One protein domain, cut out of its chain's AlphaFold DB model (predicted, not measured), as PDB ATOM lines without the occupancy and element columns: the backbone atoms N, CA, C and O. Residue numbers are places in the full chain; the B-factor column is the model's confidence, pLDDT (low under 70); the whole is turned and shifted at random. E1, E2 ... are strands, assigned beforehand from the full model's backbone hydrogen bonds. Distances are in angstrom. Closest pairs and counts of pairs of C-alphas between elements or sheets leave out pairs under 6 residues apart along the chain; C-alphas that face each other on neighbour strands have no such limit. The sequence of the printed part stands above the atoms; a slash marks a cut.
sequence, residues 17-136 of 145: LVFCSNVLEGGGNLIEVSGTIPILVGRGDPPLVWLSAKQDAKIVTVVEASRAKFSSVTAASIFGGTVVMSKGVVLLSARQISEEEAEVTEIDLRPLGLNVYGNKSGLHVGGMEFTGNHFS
ATOM      1  N   LEU A  17     186.999 241.876 139.163       96.81
ATOM      2  CA  LEU A  17     188.105 241.893 138.216       96.81
ATOM      3  C   LEU A  17     188.118 243.229 137.481       96.81
ATOM      4  O   LEU A  17     187.195 243.546 136.733       96.81
ATOM      5  N   VAL A  18     189.181 244.003 137.677       96.94
ATOM      6  CA  VAL A  18     189.450 245.187 136.858       96.94
ATOM      7  C   VAL A  18     190.158 244.722 135.589       96.94
ATOM      8  O   VAL A  18     191.204 244.085 135.654       96.94
ATOM      9  N   PHE A  19     189.599 245.014 134.421       96.75
ATOM     10  CA  PHE A  19     190.086 244.549 133.132       96.75
ATOM     11  C   PHE A  19     190.201 245.717 132.148       96.75
ATOM     12  O   PHE A  19     189.205 246.179 131.588       96.75
ATOM     13  N   CYS A  20     191.432 246.203 131.944       95.44
ATOM     14  CA  CYS A  20     191.749 247.274 130.992       95.44
ATOM     15  C   CYS A  20     190.822 248.501 131.128       95.44
ATOM     16  O   CYS A  20     190.130 248.871 130.182       95.44
ATOM     17  N   SER A  21     190.778 249.092 132.330       96.62
ATOM     18  CA  SER A  21     189.890 250.194 132.777       96.62
ATOM     19  C   SER A  21     188.442 249.834 133.139       96.62
ATOM     20  O   SER A  21     187.769 250.644 133.771       96.62
ATOM     21  N   ASN A  22     187.953 248.649 132.773       96.75
ATOM     22  CA  ASN A  22     186.570 248.239 133.035       96.75
ATOM     23  C   ASN A  22     186.489 247.373 134.297       96.75
ATOM     24  O   ASN A  22     187.456 246.702 134.646       96.75
ATOM     25  N   VAL A  23     185.346 247.355 134.975       96.75
ATOM     26  CA  VAL A  23     185.123 246.548 136.184       96.75
ATOM     27  C   VAL A  23     184.105 245.458 135.887       96.75
ATOM     28  O   VAL A  23     183.002 245.752 135.434       96.75
ATOM     29  N   LEU A  24     184.465 244.209 136.173       95.62
ATOM     30  CA  LEU A  24     183.553 243.073 136.210       95.62
ATOM     31  C   LEU A  24     183.348 242.648 137.667       95.62
ATOM     32  O   LEU A  24     184.311 242.308 138.353       95.62
ATOM     33  N   GLU A  25     182.103 242.664 138.131       95.00
ATOM     34  CA  GLU A  25     181.730 242.344 139.507       95.00
ATOM     35  C   GLU A  25     180.619 241.286 139.563       95.00
ATOM     36  O   GLU A  25     179.689 241.278 138.752       95.00
ATOM     37  N   GLY A  26     180.714 240.375 140.535       87.69
ATOM     38  CA  GLY A  26     179.787 239.244 140.664       87.69
ATOM     39  C   GLY A  26     180.164 238.036 139.806       87.69
ATOM     40  O   GLY A  26     179.328 237.163 139.576       87.69
ATOM     41  N   GLY A  27     181.416 237.975 139.341       79.00
ATOM     42  CA  GLY A  27     181.924 236.911 138.479       79.00
ATOM     43  C   GLY A  27     181.539 237.082 137.004       79.00
ATOM     44  O   GLY A  27     181.273 238.185 136.535       79.00
ATOM     45  N   GLY A  28     181.556 235.974 136.258       81.00
ATOM     46  CA  GLY A  28     181.286 235.949 134.818       81.00
ATOM     47  C   GLY A  28     182.539 235.774 133.958       81.00
ATOM     48  O   GLY A  28     183.655 235.616 134.452       81.00
ATOM     49  N   ASN A  29     182.338 235.748 132.641       85.81
ATOM     50  CA  ASN A  29     183.417 235.599 131.666       85.81
ATOM     51  C   ASN A  29     183.768 236.949 131.045       85.81
ATOM     52  O   ASN A  29     182.882 237.738 130.724       85.81
ATOM     53  N   LEU A  30     185.053 237.186 130.798       87.06
ATOM     54  CA  LEU A  30     185.501 238.409 130.134       87.06
ATOM     55  C   LEU A  30     185.015 238.454 128.681       87.06
ATOM     56  O   LEU A  30     184.346 239.390 128.253       87.06
ATOM     57  N   ILE A  31     185.363 237.431 127.906       91.50
ATOM     58  CA  ILE A  31     185.137 237.409 126.463       91.50
ATOM     59  C   ILE A  31     184.692 236.007 126.068       91.50
ATOM     60  O   ILE A  31     185.280 235.021 126.507       91.50
ATOM     61  N   GLU A  32     183.671 235.921 125.227       91.38
ATOM     62  CA  GLU A  32     183.261 234.702 124.540       91.38
ATOM     63  C   GLU A  32     183.327 234.937 123.028       91.38
ATOM     64  O   GLU A  32     182.816 235.934 122.529       91.38
ATOM     65  N   VAL A  33     183.963 234.024 122.297       87.50
ATOM     66  CA  VAL A  33     184.070 234.050 120.834       87.50
ATOM     67  C   VAL A  33     183.568 232.715 120.303       87.50
ATOM     68  O   VAL A  33     184.191 231.680 120.554       87.50
ATOM     69  N   SER A  34     182.428 232.736 119.614       85.94
ATOM     70  CA  SER A  34     181.747 231.563 119.054       85.94
ATOM     71  C   SER A  34     181.651 230.405 120.068       85.94
ATOM     72  O   SER A  34     182.045 229.270 119.796       85.94
ATOM     73  N   GLY A  35     181.205 230.716 121.293       87.75
ATOM     74  CA  GLY A  35     181.032 229.758 122.396       87.75
ATOM     75  C   GLY A  35     182.308 229.373 123.160       87.75
ATOM     76  O   GLY A  35     182.242 228.608 124.124       87.75
ATOM     77  N   THR A  36     183.471 229.901 122.768       91.00
ATOM     78  CA  THR A  36     184.753 229.659 123.444       91.00
ATOM     79  C   THR A  36     185.158 230.843 124.304       91.00
ATOM     80  O   THR A  36     185.023 231.984 123.884       91.00
ATOM     81  N   ILE A  37     185.732 230.581 125.475       94.25
ATOM     82  CA  ILE A  37     186.293 231.608 126.354       94.25
ATOM     83  C   ILE A  37     187.819 231.607 126.174       94.25
ATOM     84  O   ILE A  37     188.499 230.720 126.698       94.25
ATOM     85  N   PRO A  38     188.393 232.540 125.388       93.62
ATOM     86  CA  PRO A  38     189.817 232.508 125.070       93.62
ATOM     87  C   PRO A  38     190.708 232.967 126.226       93.62
ATOM     88  O   PRO A  38     191.909 232.707 126.189       93.62
ATOM     89  N   ILE A  39     190.137 233.640 127.223       95.69
ATOM     90  CA  ILE A  39     190.851 234.195 128.366       95.69
ATOM     91  C   ILE A  39     190.084 233.929 129.658       95.69
ATOM     92  O   ILE A  39     188.905 234.263 129.768       95.69
ATOM     93  N   LEU A  40     190.787 233.388 130.649       96.38
ATOM     94  CA  LEU A  40     190.353 233.363 132.042       96.38
ATOM     95  C   LEU A  40     191.451 233.949 132.926       96.38
ATOM     96  O   LEU A  40     192.637 233.684 132.711       96.38
ATOM     97  N   VAL A  41     191.034 234.686 133.952       96.69
ATOM     98  CA  VAL A  41     191.891 235.143 135.048       96.69
ATOM     99  C   VAL A  41     191.217 234.726 136.344       96.69
ATOM    100  O   VAL A  41     190.121 235.184 136.653       96.69
ATOM    101  N   GLY A  42     191.844 233.796 137.054       95.94
ATOM    102  CA  GLY A  42     191.320 233.194 138.271       95.94
ATOM    103  C   GLY A  42     192.207 233.448 139.482       95.94
ATOM    104  O   GLY A  42     193.355 233.887 139.369       95.94
ATOM    105  N   ARG A  43     191.647 233.151 140.652       95.62
ATOM    106  CA  ARG A  43     192.301 233.262 141.953       95.62
ATOM    107  C   ARG A  43     193.553 232.394 142.021       95.62
ATOM    108  O   ARG A  43     193.594 231.285 141.490       95.62
ATOM    109  N   GLY A  44     194.563 232.942 142.679       93.50
ATOM    110  CA  GLY A  44     195.875 232.354 142.914       93.50
ATOM    111  C   GLY A  44     196.835 233.441 143.387       93.50
ATOM    112  O   GLY A  44     196.582 234.616 143.133       93.50
ATOM    113  N   ASP A  45     197.924 233.041 144.035       91.88
ATOM    114  CA  ASP A  45     199.016 233.934 144.425       91.88
ATOM    115  C   ASP A  45     200.312 233.458 143.735       91.88
ATOM    116  O   ASP A  45     200.930 232.486 144.189       91.88
ATOM    117  N   PRO A  46     200.688 234.035 142.572       95.94
ATOM    118  CA  PRO A  46     200.008 235.108 141.822       95.94
ATOM    119  C   PRO A  46     198.756 234.616 141.049       95.94
ATOM    120  O   PRO A  46     198.544 233.402 140.940       95.94
ATOM    121  N   PRO A  47     197.944 235.517 140.438       96.94
ATOM    122  CA  PRO A  47     196.727 235.137 139.714       96.94
ATOM    123  C   PRO A  47     196.952 234.048 138.659       96.94
ATOM    124  O   PRO A  47     197.922 234.091 137.895       96.94
ATOM    125  N   LEU A  48     196.029 233.094 138.555       97.75
ATOM    126  CA  LEU A  48     196.097 232.040 137.546       97.75
ATOM    127  C   LEU A  48     195.506 232.518 136.219       97.75
ATOM    128  O   LEU A  48     194.419 233.088 136.179       97.75
ATOM    129  N   VAL A  49     196.211 232.261 135.120       97.75
ATOM    130  CA  VAL A  49     195.811 232.708 133.780       97.75
ATOM    131  C   VAL A  49     195.638 231.517 132.846       97.75
ATOM    132  O   VAL A  49     196.474 230.612 132.810       97.75
ATOM    133  N   TRP A  50     194.582 231.547 132.036       97.81
ATOM    134  CA  TRP A  50     194.404 230.653 130.898       97.81
ATOM    135  C   TRP A  50     194.246 231.482 129.639       97.81
ATOM    136  O   TRP A  50     193.421 232.392 129.602       97.81
ATOM    137  N   LEU A  51     195.012 231.140 128.606       97.00
ATOM    138  CA  LEU A  51     194.931 231.776 127.297       97.00
ATOM    139  C   LEU A  51     194.799 230.721 126.215       97.00
ATOM    140  O   LEU A  51     195.472 229.684 126.240       97.00
ATOM    141  N   SER A  52     193.967 231.019 125.230       95.38
ATOM    142  CA  SER A  52     193.851 230.244 124.006       95.38
ATOM    143  C   SER A  52     194.201 231.097 122.795       95.38
ATOM    144  O   SER A  52     193.917 232.290 122.759       95.38
ATOM    145  N   ALA A  53     194.812 230.469 121.799       93.56
ATOM    146  CA  ALA A  53     195.094 231.053 120.502       93.56
ATOM    147  C   ALA A  53     194.140 230.497 119.450       93.56
ATOM    148  O   ALA A  53     193.776 229.319 119.496       93.56
ATOM    149  N   LYS A  54     193.773 231.340 118.489       91.06
ATOM    150  CA  LYS A  54     193.079 230.950 117.268       91.06
ATOM    151  C   LYS A  54     194.113 230.780 116.155       91.06
ATOM    152  O   LYS A  54     194.767 231.738 115.756       91.06
ATOM    153  N   GLN A  55     194.259 229.553 115.665       86.25
ATOM    154  CA  GLN A  55     195.049 229.220 114.481       86.25
ATOM    155  C   GLN A  55     194.099 228.615 113.451       86.25
ATOM    156  O   GLN A  55     193.484 227.576 113.707       86.25
ATOM    157  N   ASP A  56     193.929 229.289 112.316       83.25
ATOM    158  CA  ASP A  56     192.913 228.966 111.311       83.25
ATOM    159  C   ASP A  56     191.507 228.830 111.941       83.25
ATOM    160  O   ASP A  56     190.997 229.753 112.584       83.25
ATOM    161  N   ALA A  57     190.880 227.661 111.782       79.94
ATOM    162  CA  ALA A  57     189.580 227.315 112.352       79.94
ATOM    163  C   ALA A  57     189.667 226.638 113.738       79.94
ATOM    164  O   ALA A  57     188.655 226.171 114.256       79.94
ATOM    165  N   LYS A  58     190.859 226.536 114.341       85.50
ATOM    166  CA  LYS A  58     191.079 225.806 115.598       85.50
ATOM    167  C   LYS A  58     191.448 226.747 116.736       85.50
ATOM    168  O   LYS A  58     192.226 227.684 116.568       85.50
ATOM    169  N   ILE A  59     190.928 226.443 117.924       90.06
ATOM    170  CA  ILE A  59     191.314 227.111 119.167       90.06
ATOM    171  C   ILE A  59     192.158 226.157 120.009       90.06
ATOM    172  O   ILE A  59     191.725 225.050 120.335       90.06
ATOM    173  N   VAL A  60     193.357 226.602 120.375       92.56
ATOM    174  CA  VAL A  60     194.348 225.822 121.122       92.56
ATOM    175  C   VAL A  60     194.723 226.564 122.397       92.56
ATOM    176  O   VAL A  60     195.030 227.749 122.363       92.56
ATOM    177  N   THR A  61     194.723 225.872 123.533       94.94
ATOM    178  CA  THR A  61     195.159 226.446 124.813       94.94
ATOM    179  C   THR A  61     196.680 226.581 124.828       94.94
ATOM    180  O   THR A  61     197.387 225.584 124.706       94.94
ATOM    181  N   VAL A  62     197.178 227.809 124.987       96.50
ATOM    182  CA  VAL A  62     198.614 228.138 124.991       96.50
ATOM    183  C   VAL A  62     199.161 228.397 126.393       96.50
ATOM    184  O   VAL A  62     200.350 228.183 126.629       96.50
ATOM    185  N   VAL A  63     198.294 228.798 127.325       97.81
ATOM    186  CA  VAL A  63     198.601 228.909 128.755       97.81
ATOM    187  C   VAL A  63     197.494 228.228 129.544       97.81
ATOM    188  O   VAL A  63     196.316 228.469 129.286       97.81
ATOM    189  N   GLU A  64     197.871 227.384 130.498       97.44
ATOM    190  CA  GLU A  64     196.960 226.703 131.415       97.44
ATOM    191  C   GLU A  64     197.425 226.929 132.852       97.44
ATOM    192  O   GLU A  64     198.533 226.530 133.203       97.44
ATOM    193  N   ALA A  65     196.596 227.588 133.666       97.38
ATOM    194  CA  ALA A  65     196.903 227.925 135.058       97.38
ATOM    195  C   ALA A  65     198.304 228.553 135.228       97.38
ATOM    196  O   ALA A  65     199.132 228.075 136.002       97.38
ATOM    197  N   SER A  66     198.586 229.595 134.441       97.62
ATOM    198  CA  SER A  66     199.876 230.305 134.405       97.62
ATOM    199  C   SER A  66     201.080 229.434 134.019       97.62
ATOM    200  O   SER A  66     202.222 229.796 134.290       97.62
ATOM    201  N   ARG A  67     200.856 228.299 133.343       97.25
ATOM    202  CA  ARG A  67     201.911 227.472 132.741       97.25
ATOM    203  C   ARG A  67     201.810 227.524 131.225       97.25
ATOM    204  O   ARG A  67     200.766 227.216 130.650       97.25
ATOM    205  N   ALA A  68     202.898 227.914 130.570       97.50
ATOM    206  CA  ALA A  68     202.977 227.904 129.115       97.50
ATOM    207  C   ALA A  68     202.996 226.462 128.581       97.50
ATOM    208  O   ALA A  68     203.725 225.615 129.094       97.50
ATOM    209  N   LYS A  69     202.213 226.192 127.531       96.75
ATOM    210  CA  LYS A  69     202.172 224.889 126.838       96.75
ATOM    211  C   LYS A  69     203.123 224.794 125.645       96.75
ATOM    212  O   LYS A  69     203.351 223.705 125.131       96.75
ATOM    213  N   PHE A  70     203.677 225.921 125.210       94.31
ATOM    214  CA  PHE A  70     204.567 226.014 124.056       94.31
ATOM    215  C   PHE A  70     205.802 226.830 124.421       94.31
ATOM    216  O   PHE A  70     205.686 227.825 125.129       94.31
ATOM    217  N   SER A  71     206.965 226.456 123.885       92.94
ATOM    218  CA  SER A  71     208.243 227.135 124.151       92.94
ATOM    219  C   SER A  71     208.289 228.586 123.669       92.94
ATOM    220  O   SER A  71     209.076 229.379 124.175       92.94
ATOM    221  N   SER A  72     207.443 228.956 122.705       92.12
ATOM    222  CA  SER A  72     207.312 230.335 122.228       92.12
ATOM    223  C   SER A  72     206.548 231.248 123.189       92.12
ATOM    224  O   SER A  72     206.527 232.457 122.970       92.12
ATOM    225  N   VAL A  73     205.891 230.679 124.205       96.94
ATOM    226  CA  VAL A  73     205.130 231.401 125.224       96.94
ATOM    227  C   VAL A  73     205.837 231.245 126.563       96.94
ATOM    228  O   VAL A  73     206.328 230.176 126.914       96.94
ATOM    229  N   THR A  74     205.884 232.315 127.338       97.38
ATOM    230  CA  THR A  74     206.410 232.310 128.701       97.38
ATOM    231  C   THR A  74     205.337 232.845 129.628       97.38
ATOM    232  O   THR A  74     204.706 233.848 129.319       97.38
ATOM    233  N   ALA A  75     205.130 232.175 130.755       97.31
ATOM    234  CA  ALA A  75     204.301 232.664 131.846       97.31
ATOM    235  C   ALA A  75     205.184 232.709 133.094       97.31
ATOM    236  O   ALA A  75     205.814 231.708 133.437       97.31
ATOM    237  N   ALA A  76     205.288 233.879 133.714       96.44
ATOM    238  CA  ALA A  76     206.185 234.118 134.835       96.44
ATOM    239  C   ALA A  76     205.485 234.914 135.937       96.44
ATOM    240  O   ALA A  76     204.628 235.755 135.660       96.44
ATOM    241  N   SER A  77     205.894 234.656 137.179       96.19
ATOM    242  CA  SER A  77     205.552 235.502 138.320       96.19
ATOM    243  C   SER A  77     206.547 236.656 138.401       96.19
ATOM    244  O   SER A  77     207.753 236.425 138.501       96.19
ATOM    245  N   ILE A  78     206.058 237.890 138.323       93.12
ATOM    246  CA  ILE A  78     206.861 239.113 138.378       93.12
ATOM    247  C   ILE A  78     206.206 240.054 139.390       93.12
ATOM    248  O   ILE A  78     205.069 240.474 139.197       93.12
ATOM    249  N   PHE A  79     206.918 240.379 140.476       89.25
ATOM    250  CA  PHE A  79     206.436 241.253 141.561       89.25
ATOM    251  C   PHE A  79     205.043 240.876 142.114       89.25
ATOM    252  O   PHE A  79     204.230 241.751 142.398       89.25
ATOM    253  N   GLY A  80     204.743 239.576 142.236       86.12
ATOM    254  CA  GLY A  80     203.435 239.086 142.705       86.12
ATOM    255  C   GLY A  80     202.311 239.146 141.657       86.12
ATOM    256  O   GLY A  80     201.161 238.838 141.955       86.12
ATOM    257  N   GLY A  81     202.624 239.529 140.418       94.81
ATOM    258  CA  GLY A  81     201.727 239.437 139.269       94.81
ATOM    259  C   GLY A  81     202.096 238.290 138.333       94.81
ATOM    260  O   GLY A  81     203.232 237.826 138.309       94.81
ATOM    261  N   THR A  82     201.138 237.860 137.522       98.12
ATOM    262  CA  THR A  82     201.352 236.929 136.416       98.12
ATOM    263  C   THR A  82     201.508 237.713 135.123       98.12
ATOM    264  O   THR A  82     200.587 238.409 134.691       98.12
ATOM    265  N   VAL A  83     202.656 237.543 134.473       98.19
ATOM    266  CA  VAL A  83     202.942 238.112 133.156       98.19
ATOM    267  C   VAL A  83     203.089 236.980 132.150       98.19
ATOM    268  O   VAL A  83     203.895 236.064 132.334       98.19
ATOM    269  N   VAL A  84     202.310 237.050 131.074       98.31
ATOM    270  CA  VAL A  84     202.404 236.140 129.933       98.31
ATOM    271  C   VAL A  84     202.993 236.883 128.746       98.31
ATOM    272  O   VAL A  84     202.510 237.951 128.376       98.31
ATOM    273  N   MET A  85     204.004 236.296 128.113       97.62
ATOM    274  CA  MET A  85     204.691 236.857 126.955       97.62
ATOM    275  C   MET A  85     204.797 235.848 125.816       97.62
ATOM    276  O   MET A  85     204.855 234.638 126.038       97.62
ATOM    277  N   SER A  86     204.889 236.352 124.590       95.31
ATOM    278  CA  SER A  86     205.250 235.573 123.405       95.31
ATOM    279  C   SER A  86     206.169 236.400 122.520       95.31
ATOM    280  O   SER A  86     205.832 237.525 122.157       95.31
ATOM    281  N   LYS A  87     207.349 235.857 122.190       90.12
ATOM    282  CA  LYS A  87     208.361 236.518 121.337       90.12
ATOM    283  C   LYS A  87     208.678 237.973 121.751       90.12
ATOM    284  O   LYS A  87     208.836 238.838 120.897       90.12
ATOM    285  N   GLY A  88     208.750 238.240 123.057       89.69
ATOM    286  CA  GLY A  88     209.049 239.571 123.605       89.69
ATOM    287  C   GLY A  88     207.860 240.536 123.691       89.69
ATOM    288  O   GLY A  88     208.033 241.648 124.173       89.69
ATOM    289  N   VAL A  89     206.661 240.123 123.270       94.25
ATOM    290  CA  VAL A  89     205.421 240.901 123.416       94.25
ATOM    291  C   VAL A  89     204.659 240.416 124.646       94.25
ATOM    292  O   VAL A  89     204.489 239.208 124.824       94.25
ATOM    293  N   VAL A  90     204.186 241.344 125.480       97.12
ATOM    294  CA  VAL A  90     203.291 241.041 126.603       97.12
ATOM    295  C   VAL A  90     201.911 240.708 126.048       97.12
ATOM    296  O   VAL A  90     201.274 241.525 125.396       97.12
ATOM    297  N   LEU A  91     201.454 239.484 126.299       98.00
ATOM    298  CA  LEU A  91     200.113 239.041 125.929       98.00
ATOM    299  C   LEU A  91     199.093 239.395 127.005       98.00
ATOM    300  O   LEU A  91     197.943 239.681 126.686       98.00
ATOM    301  N   LEU A  92     199.499 239.325 128.274       98.19
ATOM    302  CA  LEU A  92     198.654 239.625 129.423       98.19
ATOM    303  C   LEU A  92     199.514 239.943 130.645       98.19
ATOM    304  O   LEU A  92     200.471 239.220 130.928       98.19
ATOM    305  N   SER A  93     199.126 240.967 131.401       97.94
ATOM    306  CA  SER A  93     199.680 241.264 132.725       97.94
ATOM    307  C   SER A  93     198.559 241.399 133.752       97.94
ATOM    308  O   SER A  93     197.745 242.324 133.675       97.94
ATOM    309  N   ALA A  94     198.517 240.466 134.705       97.75
ATOM    310  CA  ALA A  94     197.545 240.423 135.791       97.75
ATOM    311  C   ALA A  94     198.252 240.510 137.142       97.75
ATOM    312  O   ALA A  94     199.277 239.871 137.353       97.75
ATOM    313  N   ARG A  95     197.677 241.243 138.090       96.31
ATOM    314  CA  ARG A  95     198.156 241.286 139.473       96.31
ATOM    315  C   ARG A  95     197.005 241.134 140.446       96.31
ATOM    316  O   ARG A  95     195.889 241.576 140.169       96.31
ATOM    317  N   GLN A  96     197.293 240.519 141.580       95.06
ATOM    318  CA  GLN A  96     196.339 240.433 142.668       95.06
ATOM    319  C   GLN A  96     196.299 241.766 143.423       95.06
ATOM    320  O   GLN A  96     197.338 242.379 143.671       95.06
ATOM    321  N   ILE A  97     195.096 242.230 143.752       95.31
ATOM    322  CA  ILE A  97     194.862 243.406 144.603       95.31
ATOM    323  C   ILE A  97     194.444 242.946 146.004       95.31
ATOM    324  O   ILE A  97     194.901 243.500 146.999       95.31
ATOM    325  N   SER A  98     193.608 241.908 146.081       95.12
ATOM    326  CA  SER A  98     193.216 241.223 147.315       95.12
ATOM    327  C   SER A  98     192.849 239.762 147.021       95.12
ATOM    328  O   SER A  98     192.907 239.313 145.877       95.12
ATOM    329  N   GLU A  99     192.440 238.987 148.027       93.56
ATOM    330  CA  GLU A  99     191.966 237.607 147.822       93.56
ATOM    331  C   GLU A  99     190.778 237.498 146.854       93.56
ATOM    332  O   GLU A  99     190.632 236.475 146.185       93.56
ATOM    333  N   GLU A 100     189.966 238.552 146.761       95.06
ATOM    334  CA  GLU A 100     188.728 238.610 145.973       95.06
ATOM    335  C   GLU A 100     188.812 239.582 144.785       95.06
ATOM    336  O   GLU A 100     187.874 239.662 143.989       95.06
ATOM    337  N   GLU A 101     189.941 240.288 144.630       95.94
ATOM    338  CA  GLU A 101     190.144 241.283 143.577       95.94
ATOM    339  C   GLU A 101     191.472 241.111 142.833       95.94
ATOM    340  O   GLU A 101     192.543 241.011 143.437       95.94
ATOM    341  N   ALA A 102     191.408 241.182 141.506       96.44
ATOM    342  CA  ALA A 102     192.580 241.293 140.648       96.44
ATOM    343  C   ALA A 102     192.408 242.383 139.589       96.44
ATOM    344  O   ALA A 102     191.302 242.825 139.277       96.44
ATOM    345  N   GLU A 103     193.534 242.794 139.018       96.81
ATOM    346  CA  GLU A 103     193.600 243.769 137.937       96.81
ATOM    347  C   GLU A 103     194.413 243.204 136.770       96.81
ATOM    348  O   GLU A 103     195.555 242.778 136.946       96.81
ATOM    349  N   VAL A 104     193.845 243.259 135.565       97.62
ATOM    350  CA  VAL A 104     194.555 243.091 134.295       97.62
ATOM    351  C   VAL A 104     194.837 244.469 133.718       97.62
ATOM    352  O   VAL A 104     193.920 245.210 133.352       97.62
ATOM    353  N   THR A 105     196.120 244.809 133.646       95.81
ATOM    354  CA  THR A 105     196.584 246.152 133.257       95.81
ATOM    355  C   THR A 105     196.944 246.270 131.785       95.81
ATOM    356  O   THR A 105     196.939 247.376 131.245       95.81
ATOM    357  N   GLU A 106     197.235 245.139 131.150       97.44
ATOM    358  CA  GLU A 106     197.623 245.045 129.751       97.44
ATOM    359  C   GLU A 106     197.168 243.702 129.187       97.44
ATOM    360  O   GLU A 106     197.278 242.664 129.852       97.44
ATOM    361  N   ILE A 107     196.659 243.736 127.959       97.94
ATOM    362  CA  ILE A 107     196.344 242.557 127.168       97.94
ATOM    363  C   ILE A 107     196.590 242.842 125.687       97.94
ATOM    364  O   ILE A 107     196.185 243.877 125.166       97.94
ATOM    365  N   ASP A 108     197.199 241.892 124.988       97.50
ATOM    366  CA  ASP A 108     197.260 241.880 123.531       97.50
ATOM    367  C   ASP A 108     197.238 240.434 123.031       97.50
ATOM    368  O   ASP A 108     198.243 239.722 123.037       97.50
ATOM    369  N   LEU A 109     196.063 239.977 122.602       96.06
ATOM    370  CA  LEU A 109     195.872 238.635 122.055       96.06
ATOM    371  C   LEU A 109     195.928 238.614 120.521       96.06
ATOM    372  O   LEU A 109     195.724 237.554 119.923       96.06
ATOM    373  N   ARG A 110     196.252 239.736 119.862       95.31
ATOM    374  CA  ARG A 110     196.413 239.776 118.397       95.31
ATOM    375  C   ARG A 110     197.506 238.820 117.909       95.31
ATOM    376  O   ARG A 110     197.246 238.114 116.933       95.31
ATOM    377  N   PRO A 111     198.662 238.662 118.598       94.81
ATOM    378  CA  PRO A 111     199.647 237.634 118.248       94.81
ATOM    379  C   PRO A 111     199.120 236.196 118.360       94.81
ATOM    380  O   PRO A 111     199.709 235.277 117.795       94.81
ATOM    381  N   LEU A 112     198.022 235.991 119.094       94.00
ATOM    382  CA  LEU A 112     197.334 234.711 119.239       94.00
ATOM    383  C   LEU A 112     196.139 234.563 118.279       94.00
ATOM    384  O   LEU A 112     195.362 233.625 118.430       94.00
ATOM    385  N   GLY A 113     195.966 235.470 117.312       92.94
ATOM    386  CA  GLY A 113     194.887 235.408 116.321       92.94
ATOM    387  C   GLY A 113     193.524 235.888 116.829       92.94
ATOM    388  O   GLY A 113     192.498 235.589 116.216       92.94
ATOM    389  N   LEU A 114     193.486 236.617 117.947       92.50
ATOM    390  CA  LEU A 114     192.262 237.158 118.535       92.50
ATOM    391  C   LEU A 114     192.305 238.686 118.509       92.50
ATOM    392  O   LEU A 114     193.255 239.290 118.996       92.50
ATOM    393  N   ASN A 115     191.262 239.327 117.977       93.81
ATOM    394  CA  ASN A 115     191.158 240.788 117.969       93.81
ATOM    395  C   ASN A 115     190.710 241.317 119.345       93.81
ATOM    396  O   ASN A 115     189.595 241.818 119.496       93.81
ATOM    397  N   VAL A 116     191.564 241.113 120.348       95.38
ATOM    398  CA  VAL A 116     191.380 241.521 121.742       95.38
ATOM    399  C   VAL A 116     192.672 242.168 122.211       95.38
ATOM    400  O   VAL A 116     193.711 241.510 122.233       95.38
ATOM    401  N   TYR A 117     192.616 243.436 122.588       97.50
ATOM    402  CA  TYR A 117     193.765 244.167 123.113       97.50
ATOM    403  C   TYR A 117     193.294 245.322 123.991       97.50
ATOM    404  O   TYR A 117     192.171 245.791 123.851       97.50
ATOM    405  N   GLY A 118     194.126 245.786 124.910       97.31
ATOM    406  CA  GLY A 118     193.737 246.835 125.837       97.31
ATOM    407  C   GLY A 118     194.812 247.144 126.860       97.31
ATOM    408  O   GLY A 118     195.777 246.403 127.043       97.31
ATOM    409  N   ASN A 119     194.628 248.270 127.532       97.56
ATOM    410  CA  ASN A 119     195.470 248.709 128.632       97.56
ATOM    411  C   ASN A 119     194.623 249.476 129.658       97.56
ATOM    412  O   ASN A 119     193.395 249.486 129.592       97.56
ATOM    413  N   LYS A 120     195.262 250.154 130.612       96.38
ATOM    414  CA  LYS A 120     194.575 250.958 131.639       96.38
ATOM    415  C   LYS A 120     193.663 252.074 131.107       96.38
ATOM    416  O   LYS A 120     192.901 252.623 131.893       96.38
ATOM    417  N   SER A 121     193.737 252.411 129.822       97.00
ATOM    418  CA  SER A 121     192.923 253.453 129.186       97.00
ATOM    419  C   SER A 121     191.659 252.911 128.521       97.00
ATOM    420  O   SER A 121     190.763 253.697 128.244       97.00
ATOM    421  N   GLY A 122     191.583 251.606 128.241       96.75
ATOM    422  CA  GLY A 122     190.467 251.026 127.497       96.75
ATOM    423  C   GLY A 122     190.741 249.615 126.985       96.75
ATOM    424  O   GLY A 122     191.884 249.147 126.935       96.75
ATOM    425  N   LEU A 123     189.665 248.939 126.592       97.44
ATOM    426  CA  LEU A 123     189.658 247.588 126.047       97.44
ATOM    427  C   LEU A 123     189.024 247.576 124.656       97.44
ATOM    428  O   LEU A 123     187.896 248.024 124.490       97.44
ATOM    429  N   HIS A 124     189.682 246.937 123.698       96.69
ATOM    430  CA  HIS A 124     189.141 246.659 122.375       96.69
ATOM    431  C   HIS A 124     188.856 245.169 122.194       96.69
ATOM    432  O   HIS A 124     189.727 244.325 122.417       96.69
ATOM    433  N   VAL A 125     187.641 244.838 121.748       94.75
ATOM    434  CA  VAL A 125     187.195 243.458 121.503       94.75
ATOM    435  C   VAL A 125     186.366 243.411 120.226       94.75
ATOM    436  O   VAL A 125     185.292 243.999 120.156       94.75
ATOM    437  N   GLY A 126     186.856 242.718 119.195       89.19
ATOM    438  CA  GLY A 126     186.088 242.479 117.964       89.19
ATOM    439  C   GLY A 126     185.656 243.744 117.212       89.19
ATOM    440  O   GLY A 126     184.659 243.709 116.504       89.19
ATOM    441  N   GLY A 127     186.383 244.854 117.367       90.38
ATOM    442  CA  GLY A 127     186.042 246.154 116.771       90.38
ATOM    443  C   GLY A 127     185.226 247.085 117.676       90.38
ATOM    444  O   GLY A 127     185.041 248.242 117.318       90.38
ATOM    445  N   MET A 128     184.787 246.621 118.848       93.00
ATOM    446  CA  MET A 128     184.195 247.465 119.893       93.00
ATOM    447  C   MET A 128     185.275 247.994 120.836       93.00
ATOM    448  O   MET A 128     186.300 247.335 121.020       93.00
ATOM    449  N   GLU A 129     185.021 249.143 121.457       96.00
ATOM    450  CA  GLU A 129     185.861 249.749 122.494       96.00
ATOM    451  C   GLU A 129     185.049 249.937 123.784       96.00
ATOM    452  O   GLU A 129     183.898 250.372 123.746       96.00
ATOM    453  N   PHE A 130     185.654 249.598 124.921       96.19
ATOM    454  CA  PHE A 130     185.075 249.694 126.256       96.19
ATOM    455  C   PHE A 130     186.031 250.444 127.179       96.19
ATOM    456  O   PHE A 130     187.137 249.967 127.450       96.19
ATOM    457  N   THR A 131     185.571 251.569 127.720       97.44
ATOM    458  CA  THR A 131     186.367 252.429 128.600       97.44
ATOM    459  C   THR A 131     185.558 252.817 129.831       97.44
ATOM    460  O   THR A 131     184.479 253.390 129.702       97.44
ATOM    461  N   GLY A 132     186.074 252.502 131.023       96.62
ATOM    462  CA  GLY A 132     185.459 252.899 132.296       96.62
ATOM    463  C   GLY A 132     184.070 252.309 132.567       96.62
ATOM    464  O   GLY A 132     183.296 252.902 133.317       96.62
ATOM    465  N   ASN A 133     183.723 251.169 131.960       96.19
ATOM    466  CA  ASN A 133     182.430 250.521 132.179       96.19
ATOM    467  C   ASN A 133     182.425 249.692 133.468       96.19
ATOM    468  O   ASN A 133     183.453 249.146 133.875       96.19
ATOM    469  N   HIS A 134     181.239 249.519 134.054       95.69
ATOM    470  CA  HIS A 134     180.998 248.609 135.174       95.69
ATOM    471  C   HIS A 134     179.945 247.579 134.772       95.69
ATOM    472  O   HIS A 134     178.810 247.920 134.447       95.69
ATOM    473  N   PHE A 135     180.334 246.311 134.795       94.25
ATOM    474  CA  PHE A 135     179.480 245.166 134.533       94.25
ATOM    475  C   PHE A 135     179.224 244.428 135.846       94.25
ATOM    476  O   PHE A 135     180.170 243.986 136.495       94.25
ATOM    477  N   SER A 136     177.956 244.279 136.230       92.94
ATOM    478  CA  SER A 136     177.564 243.589 137.463       92.94
ATOM    479  C   SER A 136     176.567 242.477 137.161       92.94
ATOM    480  O   SER A 136     175.562 242.713 136.490       92.94
TER     481      SER A 136
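This is residues 17 to 136 of the 145 residues of an uncharacterized protein of Sulfitobacter sp. (strain NAS-14.1) (UniProt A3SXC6). A large, twisted sheet of ten strands makes one layer, and a small sheet of three strands, E4 E5 E6, covers part of it face to face, a sandwich in which the small sheet lies over the E7 to E10 part. The large sheet forks at E10: on one side of E10 run E9, E8 and E7, and on the other side are two branches, E1 with E2 and E14, and E11 with E12 and E13, while E3 runs past the E4 edge of the small sheet. The printed part has 120 residues with 14 named strands, E1 to E14 in order along the chain, and no named helix; the class is all strand. The small sheet is antiparallel throughout, and the large one is antiparallel but for the pairs E1 with E10 and E2 with E14. The whole is compact, with a radius of gyration of the C-alphas of 13.2 A, and rounded, spanning 33 by 32 by 23 A.

In the large branched sheet E10, residues 101 to 108, has three neighbours and bends by 53 degrees at residue 105. On one side of it lies E9, residues 89 to 96, antiparallel, with N 93 and O 106 at 2.9 A. On the other side E1, residues 17 to 19, is parallel beside residues 101 to 104, with N 18 and O 102 at 2.9 A, and E11, residues 116 to 119, is antiparallel beside residues 105 to 108, with N 118 and O 107 at 2.8 A. E8, residues 81 to 86, lies on one side of E9 and E10 on the other side, with N 82 of E8 and O 94 of E9 at 2.7 A, and the edge strand E7, residues 73 to 78, is the antiparallel neighbour of E8, with N 78 and O 81 of E8 at 2.8 A. E1 and E2, residues 22 to 25, form a hairpin with N 19 and O 22 at 2.7 A; the edge strand E14, residues 134 to 136, is parallel to E2, with N 135 and O 23 at 2.8 A. E12, residues 122 to 125, has N 124 and O 117 of E11 at 2.7 A, and the edge strand E13, residues 128 to 130, has N 130 and O 123 of E12 at 2.8 A. E7 to E13 form a meander, each strand the antiparallel neighbour of the one before. A second meander is the small sheet of E4, residues 39 to 42, E5, residues 48 to 55, and E6, residues 58 to 64, with N 42 and O 48 at 2.8 A and N 53 and O 60 at 2.8 A. The facing parts of the two sheets are 9.9 A centre to centre, their planes 13 degrees apart and their strands at 24 degrees. The closest C-alphas of E5 and E8, Leu 48 and Thr 82, are 7.3 A apart. E3, residues 29 to 33, pairs with no named strand; its closest C-alpha to E4 is Ile 31, 6.8 A from that of Ile 39.

E1 begins at C-alpha 17, (188.105, 241.893, 138.216), and E14 ends at C-alpha 136, (177.564, 243.589, 137.463). E5 starts at C-alpha 48, (196.097, 232.040, 137.546), and is 23.3 A long; E9 and E10 are 21.3 A each, E6 16.9 A, E8 16.7 A and E7 15.3 A.

The two C-alphas farthest apart, of Asp 56 and Ser 98, are 38.0 A apart, and the first and last printed ones 10.7 A. The printed part has no cut and no long link; E6 to E7, where the chain changes sheet, and E10 to E11 are short, the others tight. Mean pLDDT of the printed part is 94.3, and no printed residue is under 70.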